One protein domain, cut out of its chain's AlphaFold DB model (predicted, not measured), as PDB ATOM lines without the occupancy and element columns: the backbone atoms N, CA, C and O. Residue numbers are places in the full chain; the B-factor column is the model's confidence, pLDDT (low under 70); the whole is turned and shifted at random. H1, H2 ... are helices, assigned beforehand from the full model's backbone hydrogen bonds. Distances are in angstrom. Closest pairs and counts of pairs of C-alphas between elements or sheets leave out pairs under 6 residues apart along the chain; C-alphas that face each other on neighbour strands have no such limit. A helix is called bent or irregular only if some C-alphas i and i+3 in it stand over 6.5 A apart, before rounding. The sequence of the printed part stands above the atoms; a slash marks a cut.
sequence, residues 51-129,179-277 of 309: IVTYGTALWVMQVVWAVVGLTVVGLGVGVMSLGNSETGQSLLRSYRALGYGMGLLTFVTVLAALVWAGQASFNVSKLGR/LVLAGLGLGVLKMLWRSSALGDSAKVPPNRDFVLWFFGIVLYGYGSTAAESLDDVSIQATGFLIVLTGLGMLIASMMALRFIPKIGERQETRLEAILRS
ATOM      1  N   ILE A  51     139.033 100.136 106.204       67.88
ATOM      2  CA  ILE A  51     140.406 100.257 106.695       67.88
ATOM      3  C   ILE A  51     140.629 101.563 107.454       67.88
ATOM      4  O   ILE A  51     141.718 101.762 107.989       67.88
ATOM      5  N   VAL A  52     139.635 102.459 107.498       66.44
ATOM      6  CA  VAL A  52     139.756 103.758 108.166       66.44
ATOM      7  C   VAL A  52     139.988 103.562 109.653       66.44
ATOM      8  O   VAL A  52     140.892 104.186 110.186       66.44
ATOM      9  N   THR A  53     139.300 102.628 110.315       67.94
ATOM     10  CA  THR A  53     139.506 102.382 111.754       67.94
ATOM     11  C   THR A  53     140.926 101.890 112.062       67.94
ATOM     12  O   THR A  53     141.584 102.423 112.959       67.94
ATOM     13  N   TYR A  54     141.445 100.933 111.283       67.62
ATOM     14  CA  TYR A  54     142.832 100.459 111.410       67.62
ATOM     15  C   TYR A  54     143.851 101.539 111.016       67.62
ATOM     16  O   TYR A  54     144.895 101.679 111.653       67.62
ATOM     17  N   GLY A  55     143.527 102.346 110.004       71.19
ATOM     18  CA  GLY A  55     144.315 103.494 109.572       71.19
ATOM     19  C   GLY A  55     144.384 104.589 110.636       71.19
ATOM     20  O   GLY A  55     145.458 105.128 110.874       71.19
ATOM     21  N   THR A  56     143.288 104.880 111.337       74.38
ATOM     22  CA  THR A  56     143.246 105.833 112.453       74.38
ATOM     23  C   THR A  56     144.058 105.326 113.639       74.38
ATOM     24  O   THR A  56     144.832 106.090 114.208       74.38
ATOM     25  N   ALA A  57     143.951 104.040 113.988       74.44
ATOM     26  CA  ALA A  57     144.761 103.451 115.055       74.44
ATOM     27  C   ALA A  57     146.265 103.543 114.743       74.44
ATOM     28  O   ALA A  57     147.052 103.982 115.585       74.44
ATOM     29  N   LEU A  58     146.661 103.214 113.510       77.44
ATOM     30  CA  LEU A  58     148.035 103.393 113.049       77.44
ATOM     31  C   LEU A  58     148.449 104.863 113.027       77.44
ATOM     32  O   LEU A  58     149.557 105.182 113.439       77.44
ATOM     33  N   TRP A  59     147.574 105.766 112.598       82.69
ATOM     34  CA  TRP A  59     147.841 107.201 112.610       82.69
ATOM     35  C   TRP A  59     148.140 107.699 114.030       82.69
ATOM     36  O   TRP A  59     149.158 108.355 114.240       82.69
ATOM     37  N   VAL A  60     147.337 107.306 115.026       81.69
ATOM     38  CA  VAL A  60     147.579 107.644 116.440       81.69
ATOM     39  C   VAL A  60     148.921 107.083 116.919       81.69
ATOM     40  O   VAL A  60     149.685 107.804 117.559       81.69
ATOM     41  N   MET A  61     149.261 105.837 116.565       80.31
ATOM     42  CA  MET A  61     150.579 105.268 116.884       80.31
ATOM     43  C   MET A  61     151.725 106.101 116.291       80.31
ATOM     44  O   MET A  61     152.743 106.296 116.949       80.31
ATOM     45  N   GLN A  62     151.565 106.639 115.082       82.62
ATOM     46  CA  GLN A  62     152.580 107.489 114.452       82.62
ATOM     47  C   GLN A  62     152.677 108.873 115.113       82.62
ATOM     48  O   GLN A  62     153.766 109.435 115.184       82.62
ATOM     49  N   VAL A  63     151.589 109.409 115.682       84.69
ATOM     50  CA  VAL A  63     151.660 110.617 116.529       84.69
ATOM     51  C   VAL A  63     152.504 110.346 117.773       84.69
ATOM     52  O   VAL A  63     153.392 111.135 118.095       84.69
ATOM     53  N   VAL A  64     152.278 109.210 118.445       84.56
ATOM     54  CA  VAL A  64     153.092 108.796 119.599       84.56
ATOM     55  C   VAL A  64     154.562 108.680 119.194       84.56
ATOM     56  O   VAL A  64     155.428 109.218 119.882       84.56
ATOM     57  N   TRP A  65     154.856 108.075 118.042       83.25
ATOM     58  CA  TRP A  65     156.225 107.984 117.533       83.25
ATOM     59  C   TRP A  65     156.867 109.326 117.211       83.25
ATOM     60  O   TRP A  65     158.055 109.491 117.480       83.25
ATOM     61  N   ALA A  66     156.114 110.296 116.695       85.44
ATOM     62  CA  ALA A  66     156.638 111.637 116.472       85.44
ATOM     63  C   ALA A  66     157.056 112.297 117.801       85.44
ATOM     64  O   ALA A  66     158.132 112.886 117.890       85.44
ATOM     65  N   VAL A  67     156.253 112.136 118.858       87.38
ATOM     66  CA  VAL A  67     156.576 112.653 120.200       87.38
ATOM     67  C   VAL A  67     157.801 111.947 120.791       87.38
ATOM     68  O   VAL A  67     158.705 112.600 121.321       87.38
ATOM     69  N   VAL A  68     157.878 110.620 120.661       84.25
ATOM     70  CA  VAL A  68     159.056 109.851 121.092       84.25
ATOM     71  C   VAL A  68     160.295 110.275 120.300       84.25
ATOM     72  O   VAL A  68     161.333 110.529 120.902       84.25
ATOM     73  N   GLY A  69     160.193 110.435 118.979       84.00
ATOM     74  CA  GLY A  69     161.291 110.890 118.125       84.00
ATOM     75  C   GLY A  69     161.823 112.259 118.545       84.00
ATOM     76  O   GLY A  69     163.032 112.427 118.685       84.00
ATOM     77  N   LEU A  70     160.936 113.212 118.850       90.00
ATOM     78  CA  LEU A  70     161.319 114.520 119.389       90.00
ATOM     79  C   LEU A  70     162.060 114.396 120.730       90.00
ATOM     80  O   LEU A  70     163.077 115.055 120.946       90.00
ATOM     81  N   THR A  71     161.579 113.514 121.608       87.31
ATOM     82  CA  THR A  71     162.209 113.234 122.907       87.31
ATOM     83  C   THR A  71     163.612 112.652 122.721       87.31
ATOM     84  O   THR A  71     164.556 113.095 123.370       87.31
ATOM     85  N   VAL A  72     163.775 111.711 121.787       85.62
ATOM     86  CA  VAL A  72     165.066 111.094 121.449       85.62
ATOM     87  C   VAL A  72     166.040 112.123 120.868       85.62
ATOM     88  O   VAL A  72     167.198 112.145 121.278       85.62
ATOM     89  N   VAL A  73     165.586 113.026 119.989       88.25
ATOM     90  CA  VAL A  73     166.419 114.144 119.507       88.25
ATOM     91  C   VAL A  73     166.889 115.011 120.675       88.25
ATOM     92  O   VAL A  73     168.079 115.311 120.765       88.25
ATOM     93  N   GLY A  74     165.991 115.369 121.599       88.81
ATOM     94  CA  GLY A  74     166.338 116.152 122.787       88.81
ATOM     95  C   GLY A  74     167.381 115.463 123.671       88.81
ATOM     96  O   GLY A  74     168.356 116.092 124.080       88.81
ATOM     97  N   LEU A  75     167.224 114.156 123.907       86.12
ATOM     98  CA  LEU A  75     168.200 113.348 124.644       86.12
ATOM     99  C   LEU A  75     169.556 113.314 123.929       86.12
ATOM    100  O   LEU A  75     170.581 113.533 124.570       86.12
ATOM    101  N   GLY A  76     169.574 113.100 122.612       85.12
ATOM    102  CA  GLY A  76     170.804 113.073 121.821       85.12
ATOM    103  C   GLY A  76     171.553 114.408 121.846       85.12
ATOM    104  O   GLY A  76     172.749 114.431 122.131       85.12
ATOM    105  N   VAL A  77     170.848 115.528 121.648       88.75
ATOM    106  CA  VAL A  77     171.425 116.884 121.736       88.75
ATOM    107  C   VAL A  77     171.962 117.163 123.144       88.75
ATOM    108  O   VAL A  77     173.054 117.717 123.293       88.75
ATOM    109  N   GLY A  78     171.238 116.741 124.184       85.06
ATOM    110  CA  GLY A  78     171.690 116.838 125.571       85.06
ATOM    111  C   GLY A  78     172.977 116.047 125.826       85.06
ATOM    112  O   GLY A  78     173.927 116.586 126.381       85.06
ATOM    113  N   VAL A  79     173.059 114.801 125.351       85.00
ATOM    114  CA  VAL A  79     174.270 113.966 125.468       85.00
ATOM    115  C   VAL A  79     175.447 114.566 124.685       85.00
ATOM    116  O   VAL A  79     176.560 114.622 125.203       85.00
ATOM    117  N   MET A  80     175.213 115.071 123.468       84.69
ATOM    118  CA  MET A  80     176.253 115.720 122.655       84.69
ATOM    119  C   MET A  80     176.819 116.975 123.323       84.69
ATOM    120  O   MET A  80     178.033 117.167 123.333       84.69
ATOM    121  N   SER A  81     175.945 117.827 123.862       87.88
ATOM    122  CA  SER A  81     176.334 119.111 124.455       87.88
ATOM    123  C   SER A  81     176.989 118.962 125.829       87.88
ATOM    124  O   SER A  81     177.914 119.702 126.149       87.88
ATOM    125  N   LEU A  82     176.540 117.992 126.627       88.00
ATOM    126  CA  LEU A  82     176.993 117.797 128.006       88.00
ATOM    127  C   LEU A  82     178.150 116.793 128.136       88.00
ATOM    128  O   LEU A  82     178.778 116.727 129.198       88.00
ATOM    129  N   GLY A  83     178.445 116.023 127.082       79.69
ATOM    130  CA  GLY A  83     179.595 115.120 127.000       79.69
ATOM    131  C   GLY A  83     179.715 114.179 128.203       79.69
ATOM    132  O   GLY A  83     178.745 113.545 128.611       79.69
ATOM    133  N   ASN A  84     180.912 114.113 128.796       80.44
ATOM    134  CA  ASN A  84     181.228 113.221 129.923       80.44
ATOM    135  C   ASN A  84     180.724 113.708 131.296       80.44
ATOM    136  O   ASN A  84     181.098 113.125 132.312       80.44
ATOM    137  N   SER A  85     179.913 114.766 131.366       86.81
ATOM    138  CA  SER A  85     179.334 115.196 132.646       86.81
ATOM    139  C   SER A  85     178.393 114.134 133.235       86.81
ATOM    140  O   SER A  85     177.814 113.319 132.512       86.81
ATOM    141  N   GLU A  86     178.181 114.176 134.554       87.25
ATOM    142  CA  GLU A  86     177.220 113.298 135.242       87.25
ATOM    143  C   GLU A  86     175.813 113.408 134.640       87.25
ATOM    144  O   GLU A  86     175.129 112.400 134.444       87.25
ATOM    145  N   THR A  87     175.410 114.625 134.261       85.12
ATOM    146  CA  THR A  87     174.144 114.896 133.573       85.12
ATOM    147  C   THR A  87     174.103 114.241 132.192       85.12
ATOM    148  O   THR A  87     173.111 113.592 131.863       85.12
ATOM    149  N   GLY A  88     175.180 114.329 131.400       78.75
ATOM    150  CA  GLY A  88     175.288 113.652 130.101       78.75
ATOM    151  C   GLY A  88     175.159 112.128 130.218       78.75
ATOM    152  O   GLY A  88     174.382 111.508 129.490       78.75
ATOM    153  N   GLN A  89     175.820 111.523 131.208       78.75
ATOM    154  CA  GLN A  89     175.681 110.088 131.484       78.75
ATOM    155  C   GLN A  89     174.292 109.704 132.014       78.75
ATOM    156  O   GLN A  89     173.791 108.617 131.721       78.75
ATOM    157  N   SER A  90     173.647 110.574 132.797       84.00
ATOM    158  CA  SER A  90     172.267 110.364 133.245       84.00
ATOM    159  C   SER A  90     171.288 110.364 132.068       84.00
ATOM    160  O   SER A  90     170.424 109.492 132.001       84.00
ATOM    161  N   LEU A  91     171.439 111.286 131.111       82.50
ATOM    162  CA  LEU A  91     170.613 111.325 129.897       82.50
ATOM    163  C   LEU A  91     170.814 110.079 129.025       82.50
ATOM    164  O   LEU A  91     169.841 109.528 128.507       82.50
ATOM    165  N   LEU A  92     172.051 109.586 128.919       78.75
ATOM    166  CA  LEU A  92     172.355 108.342 128.209       78.75
ATOM    167  C   LEU A  92     171.685 107.126 128.869       78.75
ATOM    168  O   LEU A  92     171.119 106.283 128.172       78.75
ATOM    169  N   ARG A  93     171.683 107.049 130.208       79.38
ATOM    170  CA  ARG A  93     170.955 106.006 130.952       79.38
ATOM    171  C   ARG A  93     169.447 106.085 130.721       79.38
ATOM    172  O   ARG A  93     168.827 105.047 130.502       79.38
ATOM    173  N   SER A  94     168.871 107.287 130.689       82.12
ATOM    174  CA  SER A  94     167.455 107.480 130.350       82.12
ATOM    175  C   SER A  94     167.129 106.995 128.934       82.12
ATOM    176  O   SER A  94     166.140 106.293 128.748       82.12
ATOM    177  N   TYR A  95     167.980 107.289 127.944       77.62
ATOM    178  CA  TYR A  95     167.819 106.760 126.584       77.62
ATOM    179  C   TYR A  95     167.884 105.225 126.546       77.62
ATOM    180  O   TYR A  95     167.026 104.587 125.937       77.62
ATOM    181  N   ARG A  96     168.850 104.614 127.246       74.12
ATOM    182  CA  ARG A  96     168.961 103.146 127.339       74.12
ATOM    183  C   ARG A  96     167.732 102.518 128.001       74.12
ATOM    184  O   ARG A  96     167.230 101.514 127.507       74.12
ATOM    185  N   ALA A  97     167.202 103.134 129.058       72.88
ATOM    186  CA  ALA A  97     165.986 102.673 129.728       72.88
ATOM    187  C   ALA A  97     164.745 102.736 128.817       72.88
ATOM    188  O   ALA A  97     163.885 101.859 128.884       72.88
ATOM    189  N   LEU A  98     164.673 103.724 127.915       71.31
ATOM    190  CA  LEU A  98     163.623 103.796 126.895       71.31
ATOM    191  C   LEU A  98     163.727 102.669 125.855       71.31
ATOM    192  O   LEU A  98     162.722 102.351 125.224       71.31
ATOM    193  N   GLY A  99     164.899 102.048 125.687       65.94
ATOM    194  CA  GLY A  99     165.171 101.040 124.659       65.94
ATOM    195  C   GLY A  99     164.160  99.891 124.634       65.94
ATOM    196  O   GLY A  99     163.603  99.596 123.577       65.94
ATOM    197  N   TYR A 100     163.838  99.299 125.789       62.72
ATOM    198  CA  TYR A 100     162.858  98.206 125.873       62.72
ATOM    199  C   TYR A 100     161.435  98.654 125.519       62.72
ATOM    200  O   TYR A 100     160.726  97.961 124.787       62.72
ATOM    201  N   GLY A 101     161.022  99.831 126.001       65.19
ATOM    202  CA  GLY A 101     159.711 100.406 125.691       65.19
ATOM    203  C   GLY A 101     159.572 100.761 124.211       65.19
ATOM    204  O   GLY A 101     158.549 100.461 123.596       65.19
ATOM    205  N   MET A 102     160.625 101.328 123.616       69.06
ATOM    206  CA  MET A 102     160.690 101.600 122.182       69.06
ATOM    207  C   MET A 102     160.643 100.300 121.378       69.06
ATOM    208  O   MET A 102     159.828 100.208 120.469       69.06
ATOM    209  N   GLY A 103     161.426  99.282 121.749       64.12
ATOM    210  CA  GLY A 103     161.429  97.973 121.090       64.12
ATOM    211  C   GLY A 103     160.046  97.310 121.066       64.12
ATOM    212  O   GLY A 103     159.586  96.856 120.013       64.12
ATOM    213  N   LEU A 104     159.336  97.325 122.199       66.69
ATOM    214  CA  LEU A 104     157.968  96.808 122.289       66.69
ATOM    215  C   LEU A 104     156.996  97.612 121.417       66.69
ATOM    216  O   LEU A 104     156.227  97.028 120.649       66.69
ATOM    217  N   LEU A 105     157.042  98.946 121.503       68.62
ATOM    218  CA  LEU A 105     156.185  99.817 120.700       68.62
ATOM    219  C   LEU A 105     156.410  99.575 119.203       68.62
ATOM    220  O   LEU A 105     155.451  99.587 118.427       68.62
ATOM    221  N   THR A 106     157.643  99.287 118.777       70.19
ATOM    222  CA  THR A 106     157.917  98.940 117.380       70.19
ATOM    223  C   THR A 106     157.320  97.635 116.978       70.19
ATOM    224  O   THR A 106     156.694  97.580 115.927       70.19
ATOM    225  N   PHE A 107     157.496  96.598 117.788       67.69
ATOM    226  CA  PHE A 107     156.940  95.300 117.466       67.69
ATOM    227  C   PHE A 107     155.426  95.411 117.228       67.69
ATOM    228  O   PHE A 107     154.917  94.951 116.206       67.69
ATOM    229  N   VAL A 108     154.732  96.135 118.111       70.12
ATOM    230  CA  VAL A 108     153.297  96.421 117.980       70.12
ATOM    231  C   VAL A 108     152.991  97.240 116.723       70.12
ATOM    232  O   VAL A 108     152.070  96.902 115.982       70.12
ATOM    233  N   THR A 109     153.772  98.284 116.438       72.75
ATOM    234  CA  THR A 109     153.574  99.151 115.261       72.75
ATOM    235  C   THR A 109     153.760  98.386 113.954       72.75
ATOM    236  O   THR A 109     153.006  98.571 113.003       72.75
ATOM    237  N   VAL A 110     154.749  97.500 113.908       72.38
ATOM    238  CA  VAL A 110     155.056  96.652 112.756       72.38
ATOM    239  C   VAL A 110     153.948  95.638 112.545       72.38
ATOM    240  O   VAL A 110     153.469  95.495 111.425       72.38
ATOM    241  N   LEU A 111     153.497  94.973 113.612       73.06
ATOM    242  CA  LEU A 111     152.379  94.041 113.539       73.06
ATOM    243  C   LEU A 111     151.110  94.742 113.039       73.06
ATOM    244  O   LEU A 111     150.460  94.252 112.118       73.06
ATOM    245  N   ALA A 112     150.797  95.919 113.583       72.75
ATOM    246  CA  ALA A 112     149.662  96.721 113.143       72.75
ATOM    247  C   ALA A 112     149.795  97.142 111.667       72.75
ATOM    248  O   ALA A 112     148.830  97.043 110.910       72.75
ATOM    249  N   ALA A 113     150.993  97.542 111.225       72.44
ATOM    250  CA  ALA A 113     151.255  97.903 109.833       72.44
ATOM    251  C   ALA A 113     151.116  96.700 108.885       72.44
ATOM    252  O   ALA A 113     150.603  96.858 107.779       72.44
ATOM    253  N   LEU A 114     151.526  95.499 109.313       72.62
ATOM    254  CA  LEU A 114     151.350  94.257 108.555       72.62
ATOM    255  C   LEU A 114     149.875  93.893 108.405       72.62
ATOM    256  O   LEU A 114     149.442  93.584 107.296       72.62
ATOM    257  N   VAL A 115     149.109  93.947 109.499       75.62
ATOM    258  CA  VAL A 115     147.665  93.668 109.488       75.62
ATOM    259  C   VAL A 115     146.953  94.649 108.565       75.62
ATOM    260  O   VAL A 115     146.225  94.225 107.668       75.62
ATOM    261  N   TRP A 116     147.237  95.944 108.707       79.44
ATOM    262  CA  TRP A 116     146.650  96.980 107.864       79.44
ATOM    263  C   TRP A 116     147.031  96.825 106.390       79.44
ATOM    264  O   TRP A 116     146.158  96.855 105.527       79.44
ATOM    265  N   ALA A 117     148.311  96.603 106.073       70.94
ATOM    266  CA  ALA A 117     148.753  96.416 104.691       70.94
ATOM    267  C   ALA A 117     148.188  95.121 104.075       70.94
ATOM    268  O   ALA A 117     147.867  95.087 102.883       70.94
ATOM    269  N   GLY A 118     148.036  94.067 104.884       71.88
ATOM    270  CA  GLY A 118     147.395  92.811 104.506       71.88
ATOM    271  C   GLY A 118     145.910  92.990 104.193       71.88
ATOM    272  O   GLY A 118     145.474  92.619 103.104       71.88
ATOM    273  N   GLN A 119     145.153  93.630 105.088       72.94
ATOM    274  CA  GLN A 119     143.742  93.965 104.869       72.94
ATOM    275  C   GLN A 119     143.559  94.886 103.661       72.94
ATOM    276  O   GLN A 119     142.734  94.603 102.796       72.94
ATOM    277  N   ALA A 120     144.378  95.933 103.533       70.62
ATOM    278  CA  ALA A 120     144.347  96.836 102.388       70.62
ATOM    279  C   ALA A 120     144.596  96.088 101.067       70.62
ATOM    280  O   ALA A 120     143.910  96.344 100.079       70.62
ATOM    281  N   SER A 121     145.535  95.135 101.050       70.00
ATOM    282  CA  SER A 121     145.796  94.286  99.880       70.00
ATOM    283  C   SER A 121     144.621  93.351  99.580       70.00
ATOM    284  O   SER A 121     144.232  93.196  98.423       70.00
ATOM    285  N   PHE A 122     144.029  92.750 100.612       70.25
ATOM    286  CA  PHE A 122     142.902  91.833 100.478       70.25
ATOM    287  C   PHE A 122     141.636  92.536  99.974       70.25
ATOM    288  O   PHE A 122     141.009  92.049  99.033       70.25
ATOM    289  N   ASN A 123     141.318  93.715 100.510       69.00
ATOM    290  CA  ASN A 123     140.197  94.545 100.069       69.00
ATOM    291  C   ASN A 123     140.332  94.932  98.596       69.00
ATOM    292  O   ASN A 123     139.398  94.759  97.817       69.00
ATOM    293  N   VAL A 124     141.520  95.374  98.177       64.88
ATOM    294  CA  VAL A 124     141.779  95.675  96.764       64.88
ATOM    295  C   VAL A 124     141.670  94.420  95.897       64.88
ATOM    296  O   VAL A 124     141.192  94.500  94.765       64.88
ATOM    297  N   SER A 125     142.048  93.253  96.429       65.25
ATOM    298  CA  SER A 125     141.924  92.002  95.685       65.25
ATOM    299  C   SER A 125     140.483  91.555  95.458       65.25
ATOM    300  O   SER A 125     140.128  91.153  94.347       65.25
ATOM    301  N   LYS A 126     139.631  91.717  96.476       63.53
ATOM    302  CA  LYS A 126     138.189  91.464  96.392       63.53
ATOM    303  C   LYS A 126     137.492  92.388  95.394       63.53
ATOM    304  O   LYS A 126     136.544  91.967  94.743       63.53
ATOM    305  N   LEU A 127     137.989  93.616  95.237       57.50
ATOM    306  CA  LEU A 127     137.435  94.623  94.328       57.50
ATOM    307  C   LEU A 127     137.824  94.424  92.847       57.50
ATOM    308  O   LEU A 127     137.480  95.260  92.017       57.50
ATOM    309  N   GLY A 128     138.486  93.314  92.486       52.59
ATOM    310  CA  GLY A 128     138.620  92.887  91.084       52.59
ATOM    311  C   GLY A 128     140.044  92.794  90.529       52.59
ATOM    312  O   GLY A 128     140.209  92.613  89.326       52.59
ATOM    313  N   ARG A 129     141.092  92.877  91.363       53.50
ATOM    314  CA  ARG A 129     142.478  92.582  90.945       53.50
ATOM    315  C   ARG A 129     143.067  91.446  91.767       53.50
ATOM    316  O   ARG A 129     143.369  91.635  92.933       53.50
ATOM    317  N   LEU A 179     161.248  94.315 104.516       71.88
ATOM    318  CA  LEU A 179     160.941  94.382 103.085       71.88
ATOM    319  C   LEU A 179     159.551  93.819 102.742       71.88
ATOM    320  O   LEU A 179     159.010  94.148 101.685       71.88
ATOM    321  N   VAL A 180     158.920  93.036 103.628       75.06
ATOM    322  CA  VAL A 180     157.516  92.642 103.446       75.06
ATOM    323  C   VAL A 180     156.579  93.853 103.431       75.06
ATOM    324  O   VAL A 180     155.686  93.919 102.588       75.06
ATOM    325  N   LEU A 181     156.808  94.841 104.303       69.38
ATOM    326  CA  LEU A 181     156.019  96.072 104.346       69.38
ATOM    327  C   LEU A 181     156.260  96.888 103.079       69.38
ATOM    328  O   LEU A 181     155.296  97.380 102.496       69.38
ATOM    329  N   ALA A 182     157.515  96.943 102.609       67.75
ATOM    330  CA  ALA A 182     157.874  97.543 101.324       67.75
ATOM    331  C   ALA A 182     157.061  96.924 100.173       67.75
ATOM    332  O   ALA A 182     156.427  97.631  99.393       67.75
ATOM    333  N   GLY A 183     157.040  95.593 100.082       68.00
ATOM    334  CA  GLY A 183     156.342  94.880  99.016       68.00
ATOM    335  C   GLY A 183     154.822  94.977  99.075       68.00
ATOM    336  O   GLY A 183     154.186  95.178  98.038       68.00
ATOM    337  N   LEU A 184     154.237  94.866 100.270       69.81
ATOM    338  CA  LEU A 184     152.794  95.000 100.465       69.81
ATOM    339  C   LEU A 184     152.333  96.430 100.173       69.81
ATOM    340  O   LEU A 184     151.425  96.622  99.367       69.81
ATOM    341  N   GLY A 185     153.007  97.433 100.739       68.19
ATOM    342  CA  GLY A 185     152.668  98.838 100.528       68.19
ATOM    343  C   GLY A 185     152.844  99.287  99.076       68.19
ATOM    344  O   GLY A 185     151.928  99.882  98.510       68.19
ATOM    345  N   LEU A 186     153.950  98.923  98.413       67.69
ATOM    346  CA  LEU A 186     154.125  99.189  96.976       67.69
ATOM    347  C   LEU A 186     153.086  98.462  96.122       67.69
ATOM    348  O   LEU A 186     152.662  98.984  95.091       67.69
ATOM    349  N   GLY A 187     152.683  97.258  96.522       66.44
ATOM    350  CA  GLY A 187     151.628  96.511  95.854       66.44
ATOM    351  C   GLY A 187     150.278  97.224  95.939       66.44
ATOM    352  O   GLY A 187     149.652  97.459  94.905       66.44
ATOM    353  N   VAL A 188     149.885  97.658  97.141       68.75
ATOM    354  CA  VAL A 188     148.679  98.469  97.373       68.75
ATOM    355  C   VAL A 188     148.732  99.757  96.552       68.75
ATOM    356  O   VAL A 188     147.783 100.061  95.831       68.75
ATOM    357  N   LEU A 189     149.863 100.471  96.564       67.88
ATOM    358  CA  LEU A 189     150.046 101.691  95.776       67.88
ATOM    359  C   LEU A 189     149.893 101.439  94.273       67.88
ATOM    360  O   LEU A 189     149.121 102.129  93.613       67.88
ATOM    361  N   LYS A 190     150.545 100.412  93.720       66.06
ATOM    362  CA  LYS A 190     150.408 100.052  92.296       66.06
ATOM    363  C   LYS A 190     148.971  99.695  91.921       66.06
ATOM    364  O   LYS A 190     148.516 100.013  90.819       66.06
ATOM    365  N   MET A 191     148.240  99.032  92.813       65.56
ATOM    366  CA  MET A 191     146.848  98.678  92.556       65.56
ATOM    367  C   MET A 191     145.905  99.885  92.646       65.56
ATOM    368  O   MET A 191     144.996 100.003  91.821       65.56
ATOM    369  N   LEU A 192     146.153 100.795  93.591       67.06
ATOM    370  CA  LEU A 192     145.347 101.993  93.842       67.06
ATOM    371  C   LEU A 192     145.709 103.204  92.968       67.06
ATOM    372  O   LEU A 192     144.912 104.132  92.864       67.06
ATOM    373  N   TRP A 193     146.880 103.233  92.335       65.75
ATOM    374  CA  TRP A 193     147.309 104.357  91.489       65.75
ATOM    375  C   TRP A 193     147.567 103.982  90.033       65.75
ATOM    376  O   TRP A 193     147.828 104.873  89.236       65.75
ATOM    377  N   ARG A 194     147.470 102.697  89.661       60.69
ATOM    378  CA  ARG A 194     147.661 102.211  88.278       60.69
ATOM    379  C   ARG A 194     148.981 102.665  87.627       60.69
ATOM    380  O   ARG A 194     149.129 102.536  86.418       60.69
ATOM    381  N   SER A 195     149.954 103.127  88.416       48.09
ATOM    382  CA  SER A 195     151.286 103.466  87.937       48.09
ATOM    383  C   SER A 195     151.990 102.168  87.555       48.09
ATOM    384  O   SER A 195     152.457 101.393  88.398       48.09
ATOM    385  N   SER A 196     152.003 101.877  86.256       36.78
ATOM    386  CA  SER A 196     152.949 100.923  85.698       36.78
ATOM    387  C   SER A 196     154.339 101.348  86.166       36.78
ATOM    388  O   SER A 196     154.705 102.510  86.051       36.78
ATOM    389  N   ALA A 197     155.041 100.403  86.792       32.47
ATOM    390  CA  ALA A 197     156.458 100.449  87.140       32.47
ATOM    391  C   ALA A 197     156.993 101.806  87.621       32.47
ATOM    392  O   ALA A 197     157.359 102.618  86.790       32.47
ATOM    393  N   LEU A 198     157.150 101.986  88.943       36.06
ATOM    394  CA  LEU A 198     158.177 102.883  89.502       36.06
ATOM    395  C   LEU A 198     158.349 104.177  88.684       36.06
ATOM    396  O   LEU A 198     159.444 104.484  88.219       36.06
ATOM    397  N   GLY A 199     157.253 104.904  88.445       40.34
ATOM    398  CA  GLY A 199     157.377 106.275  87.976       40.34
ATOM    399  C   GLY A 199     158.294 106.999  88.955       40.34
ATOM    400  O   GLY A 199     158.219 106.723  90.159       40.34
ATOM    401  N   ASP A 200     159.176 107.843  88.420       44.19
ATOM    402  CA  ASP A 200     160.175 108.595  89.173       44.19
ATOM    403  C   ASP A 200     159.592 109.021  90.524       44.19
ATOM    404  O   ASP A 200     158.578 109.725  90.568       44.19
ATOM    405  N   SER A 201     160.143 108.500  91.625       46.53
ATOM    406  CA  SER A 201     159.546 108.657  92.961       46.53
ATOM    407  C   SER A 201     159.334 110.133  93.323       46.53
ATOM    408  O   SER A 201     158.424 110.455  94.081       46.53
ATOM    409  N   ALA A 202     160.095 111.034  92.692       49.06
ATOM    410  CA  ALA A 202     159.948 112.479  92.775       49.06
ATOM    411  C   ALA A 202     158.610 113.024  92.226       49.06
ATOM    412  O   ALA A 202     158.155 114.071  92.681       49.06
ATOM    413  N   LYS A 203     157.967 112.331  91.278       48.53
ATOM    414  CA  LYS A 203     156.762 112.786  90.559       48.53
ATOM    415  C   LYS A 203     155.448 112.263  91.147       48.53
ATOM    416  O   LYS A 203     154.389 112.764  90.789       48.53
ATOM    417  N   VAL A 204     155.493 111.278  92.049       54.28
ATOM    418  CA  VAL A 204     154.297 110.689  92.681       54.28
ATOM    419  C   VAL A 204     154.419 110.814  94.204       54.28
ATOM    420  O   VAL A 204     155.084 109.981  94.826       54.28
ATOM    421  N   PRO A 205     153.775 111.820  94.834       56.56
ATOM    422  CA  PRO A 205     153.935 112.103  96.264       56.56
ATOM    423  C   PRO A 205     153.724 110.882  97.186       56.56
ATOM    424  O   PRO A 205     154.557 110.669  98.062       56.56
ATOM    425  N   PRO A 206     152.718 110.004  96.962       57.66
ATOM    426  CA  PRO A 206     152.527 108.799  97.780       57.66
ATOM    427  C   PRO A 206     153.682 107.784  97.729       57.66
ATOM    428  O   PRO A 206     153.939 107.111  98.723       57.66
ATOM    429  N   ASN A 207     154.399 107.673  96.602       61.91
ATOM    430  CA  ASN A 207     155.529 106.746  96.471       61.91
ATOM    431  C   ASN A 207     156.755 107.263  97.229       61.91
ATOM    432  O   ASN A 207     157.426 106.493  97.912       61.91
ATOM    433  N   ARG A 208     157.030 108.571  97.138       59.88
ATOM    434  CA  ARG A 208     158.090 109.225  97.915       59.88
ATOM    435  C   ARG A 208     157.833 109.095  99.413       59.88
ATOM    436  O   ARG A 208     158.729 108.699 100.151       59.88
ATOM    437  N   ASP A 209     156.614 109.408  99.843       62.12
ATOM    438  CA  ASP A 209     156.240 109.394 101.257       62.12
ATOM    439  C   ASP A 209     156.316 107.958 101.823       62.12
ATOM    440  O   ASP A 209     156.805 107.758 102.933       62.12
ATOM    441  N   PHE A 210     155.958 106.941 101.028       64.69
ATOM    442  CA  PHE A 210     156.146 105.531 101.379       64.69
ATOM    443  C   PHE A 210     157.616 105.115 101.503       64.69
ATOM    444  O   PHE A 210     157.988 104.431 102.453       64.69
ATOM    445  N   VAL A 211     158.462 105.510 100.547       63.16
ATOM    446  CA  VAL A 211     159.897 105.188 100.569       63.16
ATOM    447  C   VAL A 211     160.561 105.821 101.791       63.16
ATOM    448  O   VAL A 211     161.299 105.143 102.499       63.16
ATOM    449  N   LEU A 212     160.254 107.085 102.087       62.12
ATOM    450  CA  LEU A 212     160.766 107.777 103.272       62.12
ATOM    451  C   LEU A 212     160.259 107.151 104.577       62.12
ATOM    452  O   LEU A 212     161.033 107.001 105.518       62.12
ATOM    453  N   TRP A 213     158.992 106.733 104.624       68.62
ATOM    454  CA  TRP A 213     158.442 105.972 105.745       68.62
ATOM    455  C   TRP A 213     159.171 104.636 105.948       68.62
ATOM    456  O   TRP A 213     159.584 104.321 107.064       68.62
ATOM    457  N   PHE A 214     159.397 103.886 104.868       63.62
ATOM    458  CA  PHE A 214     160.102 102.606 104.897       63.62
ATOM    459  C   PHE A 214     161.556 102.761 105.360       63.62
ATOM    460  O   PHE A 214     161.981 102.073 106.287       63.62
ATOM    461  N   PHE A 215     162.311 103.696 104.773       63.16
ATOM    462  CA  PHE A 215     163.681 103.990 105.205       63.16
ATOM    463  C   PHE A 215     163.734 104.475 106.651       63.16
ATOM    464  O   PHE A 215     164.645 104.104 107.385       63.16
ATOM    465  N   GLY A 216     162.741 105.255 107.075       63.19
ATOM    466  CA  GLY A 216     162.585 105.679 108.456       63.19
ATOM    467  C   GLY A 216     162.417 104.502 109.421       63.19
ATOM    468  O   GLY A 216     163.120 104.447 110.422       63.19
ATOM    469  N   ILE A 217     161.573 103.516 109.086       64.50
ATOM    470  CA  ILE A 217     161.411 102.270 109.862       64.50
ATOM    471  C   ILE A 217     162.697 101.434 109.875       64.50
ATOM    472  O   ILE A 217     163.034 100.863 110.907       64.50
ATOM    473  N   VAL A 218     163.433 101.369 108.763       62.12
ATOM    474  CA  VAL A 218     164.705 100.629 108.683       62.12
ATOM    475  C   VAL A 218     165.789 101.287 109.541       62.12
ATOM    476  O   VAL A 218     166.429 100.604 110.338       62.12
ATOM    477  N   LEU A 219     165.965 102.610 109.431       61.91
ATOM    478  CA  LEU A 219     166.882 103.387 110.278       61.91
ATOM    479  C   LEU A 219     166.523 103.254 111.760       61.91
ATOM    480  O   LEU A 219     167.395 103.174 112.620       61.91
ATOM    481  N   TYR A 220     165.233 103.173 112.046       59.84
ATOM    482  CA  TYR A 220     164.699 102.976 113.377       59.84
ATOM    483  C   TYR A 220     164.919 101.542 113.925       59.84
ATOM    484  O   TYR A 220     165.344 101.371 115.071       59.84
ATOM    485  N   GLY A 221     164.714 100.497 113.115       59.66
ATOM    486  CA  GLY A 221     165.044  99.108 113.465       59.66
ATOM    487  C   GLY A 221     166.547  98.905 113.696       59.66
ATOM    488  O   GLY A 221     166.963  98.155 114.576       59.66
ATOM    489  N   TYR A 222     167.375  99.641 112.957       56.97
ATOM    490  CA  TYR A 222     168.813  99.697 113.189       56.97
ATOM    491  C   TYR A 222     169.159 100.426 114.503       56.97
ATOM    492  O   TYR A 222     169.889  99.896 115.336       56.97
ATOM    493  N   GLY A 223     168.580 101.607 114.748       55.88
ATOM    494  CA  GLY A 223     168.839 102.398 115.960       55.88
ATOM    495  C   GLY A 223     168.380 101.736 117.268       55.88
ATOM    496  O   GLY A 223     169.015 101.919 118.306       55.88
ATOM    497  N   SER A 224     167.322 100.919 117.227       54.69
ATOM    498  CA  SER A 224     166.808 100.172 118.390       54.69
ATOM    499  C   SER A 224     167.649  98.946 118.770       54.69
ATOM    500  O   SER A 224     167.567  98.482 119.904       54.69
ATOM    501  N   THR A 225     168.486  98.444 117.860       51.31
ATOM    502  CA  THR A 225     169.292  97.224 118.055       51.31
ATOM    503  C   THR A 225     170.779  97.523 118.284       51.31
ATOM    504  O   THR A 225     171.511  96.671 118.782       51.31
ATOM    505  N   ALA A 226     171.215  98.757 118.008       50.91
ATOM    506  CA  ALA A 226     172.599  99.213 118.129       50.91
ATOM    507  C   ALA A 226     172.971  99.820 119.503       50.91
ATOM    508  O   ALA A 226     174.087 100.308 119.672       50.91
ATOM    509  N   ALA A 227     172.073  99.818 120.499       48.34
ATOM    510  CA  ALA A 227     172.281 100.540 121.764       48.34
ATOM    511  C   ALA A 227     173.523 100.088 122.568       48.34
ATOM    512  O   ALA A 227     174.107 100.899 123.284       48.34
ATOM    513  N   GLU A 228     173.954  98.833 122.417       49.22
ATOM    514  CA  GLU A 228     175.137  98.272 123.094       49.22
ATOM    515  C   GLU A 228     176.438  98.385 122.293       49.22
ATOM    516  O   GLU A 228     177.519  98.302 122.865       49.22
ATOM    517  N   SER A 229     176.383  98.633 120.979       50.47
ATOM    518  CA  SER A 229     177.602  98.896 120.195       50.47
ATOM    519  C   SER A 229     178.118 100.330 120.357       50.47
ATOM    520  O   SER A 229     179.125 100.693 119.759       50.47
ATOM    521  N   LEU A 230     177.416 101.161 121.132       51.81
ATOM    522  CA  LEU A 230     177.756 102.563 121.376       51.81
ATOM    523  C   LEU A 230     178.774 102.749 122.510       51.81
ATOM    524  O   LEU A 230     179.305 103.845 122.657       51.81
ATOM    525  N   ASP A 231     179.046 101.705 123.302       54.12
ATOM    526  CA  ASP A 231     180.031 101.764 124.393       54.12
ATOM    527  C   ASP A 231     181.481 101.865 123.878       54.12
ATOM    528  O   ASP A 231     182.334 102.420 124.564       54.12
ATOM    529  N   ASP A 232     181.740 101.428 122.638       55.50
ATOM    530  CA  ASP A 232     183.053 101.521 121.978       55.50
ATOM    531  C   ASP A 232     183.271 102.877 121.256       55.50
ATOM    532  O   ASP A 232     184.296 103.093 120.607       55.50
ATOM    533  N   VAL A 233     182.312 103.812 121.349       64.88
ATOM    534  CA  VAL A 233     182.326 105.109 120.651       64.88
ATOM    535  C   VAL A 233     182.285 106.260 121.665       64.88
ATOM    536  O   VAL A 233     181.712 106.142 122.746       64.88
ATOM    537  N   SER A 234     182.889 107.409 121.338       76.38
ATOM    538  CA  SER A 234     182.866 108.581 122.225       76.38
ATOM    539  C   SER A 234     181.431 109.004 122.573       76.38
ATOM    540  O   SER A 234     180.532 108.929 121.735       76.38
ATOM    541  N   ILE A 235     181.207 109.519 123.790       73.50
ATOM    542  CA  ILE A 235     179.866 109.939 124.249       73.50
ATOM    543  C   ILE A 235     179.217 110.947 123.286       73.50
ATOM    544  O   ILE A 235     178.013 110.895 123.045       73.50
ATOM    545  N   GLN A 236     180.011 111.825 122.671       73.31
ATOM    546  CA  GLN A 236     179.532 112.794 121.682       73.31
ATOM    547  C   GLN A 236     179.065 112.124 120.382       73.31
ATOM    548  O   GLN A 236     178.017 112.485 119.851       73.31
ATOM    549  N   ALA A 237     179.800 111.127 119.884       75.50
ATOM    550  CA  ALA A 237     179.391 110.349 118.716       75.50
ATOM    551  C   ALA A 237     178.156 109.486 119.021       75.50
ATOM    552  O   ALA A 237     177.244 109.398 118.201       75.50
ATOM    553  N   THR A 238     178.067 108.940 120.234       77.12
ATOM    554  CA  THR A 238     176.871 108.262 120.742       77.12
ATOM    555  C   THR A 238     175.667 109.204 120.778       77.12
ATOM    556  O   THR A 238     174.609 108.864 120.253       77.12
ATOM    557  N   GLY A 239     175.827 110.424 121.298       75.56
ATOM    558  CA  GLY A 239     174.792 111.457 121.258       75.56
ATOM    559  C   GLY A 239     174.348 111.802 119.831       75.56
ATOM    560  O   GLY A 239     173.152 111.901 119.568       75.56
ATOM    561  N   PHE A 240     175.285 111.903 118.886       78.25
ATOM    562  CA  PHE A 240     174.977 112.153 117.475       78.25
ATOM    563  C   PHE A 240     174.162 111.018 116.838       78.25
ATOM    564  O   PHE A 240     173.181 111.274 116.141       78.25
ATOM    565  N   LEU A 241     174.508 109.762 117.123       77.50
ATOM    566  CA  LEU A 241     173.754 108.598 116.646       77.50
ATOM    567  C   LEU A 241     172.338 108.543 117.242       77.50
ATOM    568  O   LEU A 241     171.383 108.193 116.540       77.50
ATOM    569  N   ILE A 242     172.174 108.963 118.500       80.38
ATOM    570  CA  ILE A 242     170.857 109.128 119.133       80.38
ATOM    571  C   ILE A 242     170.043 110.205 118.396       80.38
ATOM    572  O   ILE A 242     168.880 109.968 118.065       80.38
ATOM    573  N   VAL A 243     170.646 111.352 118.051       81.31
ATOM    574  CA  VAL A 243     169.976 112.402 117.256       81.31
ATOM    575  C   VAL A 243     169.532 111.873 115.894       81.31
ATOM    576  O   VAL A 243     168.378 112.075 115.515       81.31
ATOM    577  N   LEU A 244     170.405 111.171 115.165       78.38
ATOM    578  CA  LEU A 244     170.056 110.592 113.863       78.38
ATOM    579  C   LEU A 244     168.895 109.600 113.967       78.38
ATOM    580  O   LEU A 244     168.006 109.605 113.115       78.38
ATOM    581  N   THR A 245     168.865 108.801 115.033       77.38
ATOM    582  CA  THR A 245     167.760 107.876 115.309       77.38
ATOM    583  C   THR A 245     166.452 108.641 115.522       77.38
ATOM    584  O   THR A 245     165.459 108.357 114.852       77.38
ATOM    585  N   GLY A 246     166.454 109.671 116.377       79.69
ATOM    586  CA  GLY A 246     165.276 110.505 116.629       79.69
ATOM    587  C   GLY A 246     164.777 111.255 115.386       79.69
ATOM    588  O   GLY A 246     163.572 111.312 115.137       79.69
ATOM    589  N   LEU A 247     165.686 111.767 114.550       79.25
ATOM    590  CA  LEU A 247     165.340 112.386 113.264       79.25
ATOM    591  C   LEU A 247     164.734 111.370 112.288       79.25
ATOM    592  O   LEU A 247     163.734 111.675 111.638       79.25
ATOM    593  N   GLY A 248     165.287 110.157 112.222       73.31
ATOM    594  CA  GLY A 248     164.723 109.057 111.438       73.31
ATOM    595  C   GLY A 248     163.289 108.730 111.861       73.31
ATOM    596  O   GLY A 248     162.409 108.621 111.009       73.31
ATOM    597  N   MET A 249     163.031 108.674 113.170       77.12
ATOM    598  CA  MET A 249     161.694 108.449 113.737       77.12
ATOM    599  C   MET A 249     160.715 109.566 113.375       77.12
ATOM    600  O   MET A 249     159.590 109.285 112.961       77.12
ATOM    601  N   LEU A 250     161.136 110.828 113.493       81.69
ATOM    602  CA  LEU A 250     160.316 111.985 113.133       81.69
ATOM    603  C   LEU A 250     159.956 111.977 111.648       81.69
ATOM    604  O   LEU A 250     158.785 112.135 111.304       81.69
ATOM    605  N   ILE A 251     160.935 111.751 110.769       77.50
ATOM    606  CA  ILE A 251     160.701 111.680 109.323       77.50
ATOM    607  C   ILE A 251     159.744 110.527 109.004       77.50
ATOM    608  O   ILE A 251     158.758 110.745 108.301       77.50
ATOM    609  N   ALA A 252     159.976 109.334 109.564       73.50
ATOM    610  CA  ALA A 252     159.109 108.174 109.358       73.50
ATOM    611  C   ALA A 252     157.662 108.478 109.762       73.50
ATOM    612  O   ALA A 252     156.732 108.284 108.977       73.50
ATOM    613  N   SER A 253     157.490 109.013 110.971       77.50
ATOM    614  CA  SER A 253     156.187 109.284 111.573       77.50
ATOM    615  C   SER A 253     155.432 110.358 110.805       77.50
ATOM    616  O   SER A 253     154.279 110.166 110.431       77.50
ATOM    617  N   MET A 254     156.091 111.473 110.480       80.12
ATOM    618  CA  MET A 254     155.480 112.574 109.732       80.12
ATOM    619  C   MET A 254     155.040 112.151 108.328       80.12
ATOM    620  O   MET A 254     154.004 112.613 107.842       80.12
ATOM    621  N   MET A 255     155.789 111.254 107.680       75.50
ATOM    622  CA  MET A 255     155.391 110.696 106.387       75.50
ATOM    623  C   MET A 255     154.226 109.718 106.540       75.50
ATOM    624  O   MET A 255     153.252 109.823 105.795       75.50
ATOM    625  N   ALA A 256     154.256 108.843 107.549       71.56
ATOM    626  CA  ALA A 256     153.153 107.930 107.849       71.56
ATOM    627  C   ALA A 256     151.837 108.675 108.116       71.56
ATOM    628  O   ALA A 256     150.796 108.308 107.571       71.56
ATOM    629  N   LEU A 257     151.890 109.763 108.893       81.38
ATOM    630  CA  LEU A 257     150.739 110.604 109.234       81.38
ATOM    631  C   LEU A 257     150.078 111.233 108.001       81.38
ATOM    632  O   LEU A 257     148.869 111.449 107.999       81.38
ATOM    633  N   ARG A 258     150.854 111.512 106.947       76.38
ATOM    634  CA  ARG A 258     150.342 112.007 105.659       76.38
ATOM    635  C   ARG A 258     149.875 110.884 104.740       76.38
ATOM    636  O   ARG A 258     148.978 111.091 103.928       76.38
ATOM    637  N   PHE A 259     150.515 109.726 104.833       72.25
ATOM    638  CA  PHE A 259     150.344 108.605 103.918       72.25
ATOM    639  C   PHE A 259     149.138 107.724 104.260       72.25
ATOM    640  O   PHE A 259     148.331 107.424 103.380       72.25
ATOM    641  N   ILE A 260     148.993 107.332 105.528       74.38
ATOM    642  CA  ILE A 260     147.974 106.373 105.978       74.38
ATOM    643  C   ILE A 260     146.544 106.869 105.686       74.38
ATOM    644  O   ILE A 260     145.782 106.102 105.088       74.38
ATOM    645  N   PRO A 261     146.166 108.131 105.997       74.81
ATOM    646  CA  PRO A 261     144.819 108.624 105.705       74.81
ATOM    647  C   PRO A 261     144.497 108.628 104.207       74.81
ATOM    648  O   PRO A 261     143.405 108.231 103.817       74.81
ATOM    649  N   LYS A 262     145.473 108.981 103.355       73.38
ATOM    650  CA  LYS A 262     145.294 109.032 101.894       73.38
ATOM    651  C   LYS A 262     144.997 107.667 101.280       73.38
ATOM    652  O   LYS A 262     144.293 107.590 100.275       73.38
ATOM    653  N   ILE A 263     145.550 106.588 101.839       71.62
ATOM    654  CA  ILE A 263     145.229 105.230 101.380       71.62
ATOM    655  C   ILE A 263     143.813 104.840 101.797       71.62
ATOM    656  O   ILE A 263     143.092 104.296 100.963       71.62
ATOM    657  N   GLY A 264     143.414 105.154 103.034       71.25
ATOM    658  CA  GLY A 264     142.044 104.949 103.517       71.25
ATOM    659  C   GLY A 264     141.018 105.652 102.635       71.25
ATOM    660  O   GLY A 264     140.174 104.997 102.028       71.25
ATOM    661  N   GLU A 265     141.176 106.964 102.482       73.25
ATOM    662  CA  GLU A 265     140.292 107.809 101.680       73.25
ATOM    663  C   GLU A 265     140.185 107.304 100.236       73.25
ATOM    664  O   GLU A 265     139.088 107.106  99.727       73.25
ATOM    665  N   ARG A 266     141.310 106.989  99.579       72.12
ATOM    666  CA  ARG A 266     141.280 106.539  98.180       72.12
ATOM    667  C   ARG A 266     140.658 105.153  98.003       72.12
ATOM    668  O   ARG A 266     140.084 104.893  96.945       72.12
ATOM    669  N   GLN A 267     140.780 104.255  98.982       70.06
ATOM    670  CA  GLN A 267     140.066 102.976  98.949       70.06
ATOM    671  C   GLN A 267     138.554 103.187  99.073       70.06
ATOM    672  O   GLN A 267     137.804 102.614  98.282       70.06
ATOM    673  N   GLU A 268     138.120 104.063  99.980       72.19
ATOM    674  CA  GLU A 268     136.702 104.388 100.166       72.19
ATOM    675  C   GLU A 268     136.113 105.134  98.965       72.19
ATOM    676  O   GLU A 268     135.091 104.711  98.432       72.19
ATOM    677  N   THR A 269     136.794 106.155  98.434       70.38
ATOM    678  CA  THR A 269     136.357 106.871  97.222       70.38
ATOM    679  C   THR A 269     136.215 105.927  96.026       70.38
ATOM    680  O   THR A 269     135.304 106.075  95.213       70.38
ATOM    681  N   ARG A 270     137.100 104.930  95.898       66.62
ATOM    682  CA  ARG A 270     136.999 103.924  94.831       66.62
ATOM    683  C   ARG A 270     135.826 102.987  95.033       66.62
ATOM    684  O   ARG A 270     135.116 102.723  94.067       66.62
ATOM    685  N   LEU A 271     135.607 102.513  96.256       69.00
ATOM    686  CA  LEU A 271     134.421 101.728  96.573       69.00
ATOM    687  C   LEU A 271     133.150 102.518  96.232       69.00
ATOM    688  O   LEU A 271     132.276 101.994  95.549       69.00
ATOM    689  N   GLU A 272     133.082 103.794  96.614       69.69
ATOM    690  CA  GLU A 272     131.967 104.672  96.263       69.69
ATOM    691  C   GLU A 272     131.796 104.841  94.750       69.69
ATOM    692  O   GLU A 272     130.676 104.745  94.256       69.69
ATOM    693  N   ALA A 273     132.874 105.071  93.997       64.06
ATOM    694  CA  ALA A 273     132.812 105.222  92.542       64.06
ATOM    695  C   ALA A 273     132.273 103.956  91.855       64.06
ATOM    696  O   ALA A 273     131.443 104.045  90.951       64.06
ATOM    697  N   ILE A 274     132.692 102.777  92.322       63.34
ATOM    698  CA  ILE A 274     132.189 101.483  91.847       63.34
ATOM    699  C   ILE A 274     130.703 101.354  92.183       63.34
ATOM    700  O   ILE A 274     129.904 101.063  91.298       63.34
ATOM    701  N   LEU A 275     130.301 101.644  93.424       65.44
ATOM    702  CA  LEU A 275     128.892 101.608  93.829       65.44
ATOM    703  C   LEU A 275     128.035 102.569  92.986       65.44
ATOM    704  O   LEU A 275     126.954 102.189  92.538       65.44
ATOM    705  N   ARG A 276     128.537 103.777  92.690       63.97
ATOM    706  CA  ARG A 276     127.859 104.773  91.842       63.97
ATOM    707  C   ARG A 276     127.779 104.359  90.371       63.97
ATOM    708  O   ARG A 276     126.766 104.643  89.743       63.97
ATOM    709  N   SER A 277     128.774 103.650  89.827       58.72
ATOM    710  CA  SER A 277     128.704 103.111  88.453       58.72
ATOM    711  C   SER A 277     127.612 102.054  88.256       58.72
ATOM    712  O   SER A 277     127.296 101.697  87.124       58.72
TER     713      SER A 277
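This is residues 51 to 129 and 179 to 277 of the 309 residues of an uncharacterized protein of Acidimicrobiales bacterium (UniProt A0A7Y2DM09). The model shows a rod of long helices: H5 runs nearly its whole length with H1 beside it, the two running opposite ways, and the bent helix H2 folds back from the end of H1. H4 crosses H5, and H3 sits between H4 and the arm H2b, which completes a ring of contacts from H1 through H2b, H3, H4 and H5 back to H1. The printed part has 178 residues with five named helices, H1 to H5 in order along the chain, and no named strand; the class is all helix. It is only just compact, close to loose, with a radius of gyration of the C-alphas of 18.9 A, and the C-alphas span 68 by 31 by 21 A.

Begin with H5, residues 235 to 277, the longest helix; it belongs to a bundle, a group of helices packed together, of six helices or arms: H1, H2a, H2b, H3, H4 and H5. Look first at H1, residues 52 to 82, which touches H5 at a shallow tilt of 15 degrees, opposite ways; their closest C-alphas, of Gly 69 and Gly 246, are 4.3 A apart. Next find H4, residues 205 to 225, which touches residues 241 to 259 of H5 alone, at a steep tilt of 39 degrees, opposite ways; the closest C-alphas, of Trp 213 and Ala 252, are 4.3 A apart. H4 and H5 form a helical hairpin. H3, residues 179 to 193, forms another with H4: it touches residues 206 to 214 of H4 alone, at a shallow tilt of 11 degrees, opposite ways, and the closest C-alphas, of Ala 182 and Phe 214, are 6.6 A apart. Turn now to H2, residues 86 to 126, assigned as one helix by its hydrogen bonds but bent: C-alphas 97 and 100 are 6.7 A apart, and its arms H2a, residues 86 to 97, and H2b, residues 100 to 126, stand at a steep tilt of 39 degrees. H2a forms a helical hairpin with H1, touching its residues 72 to 82 alone; the closest C-alphas, of Val 79 and Gly 88, are 4.8 A apart. Residues 109 to 116 of H2b alone touch residues 54 to 61 of H1, and the closest C-alphas, of Tyr 54 and Trp 116, are 6.3 A apart. Residues 113 to 124 of H2b alone touch H3, with the C-alphas of Ser 121 and Val 188 closest at 5.7 A. H1 is apart from H3 and H4. In H1, H2a, H2b and H3 every O i to N i+4 pair is within hydrogen-bond range; in H4 16 of 17 are, in H5 37 of 39.

Find C-alpha 235 at (179.866, 109.939, 124.249); from there H5 runs 62.8 A to C-alpha 277 at (128.704, 103.111, 88.453). H5 is neither bent nor irregular, but only just: C-alphas 258 and 261 are 6.5 A apart. H1 begins at C-alpha 52, (139.756, 103.758, 108.166), and is 44.5 A long. H2a measures 16.4 A, H2b 39.0 A, H3 20.5 A and H4 30.5 A.

The C-alphas farthest apart, of Ser 85 and Ser 277, are 68.3 A apart. Residues 130 to 178 are cut out, and C-alphas 129 and 179 stand 22.2 A apart across the cut. The link from H3 to H4 is long, with 11 residues; that from H4 to H5 is short and that from H1 to H2 tight. The mean pLDDT of the printed part is 70.1; 80 residues are under 70, among them residues 181 to 233 and 270 to 277.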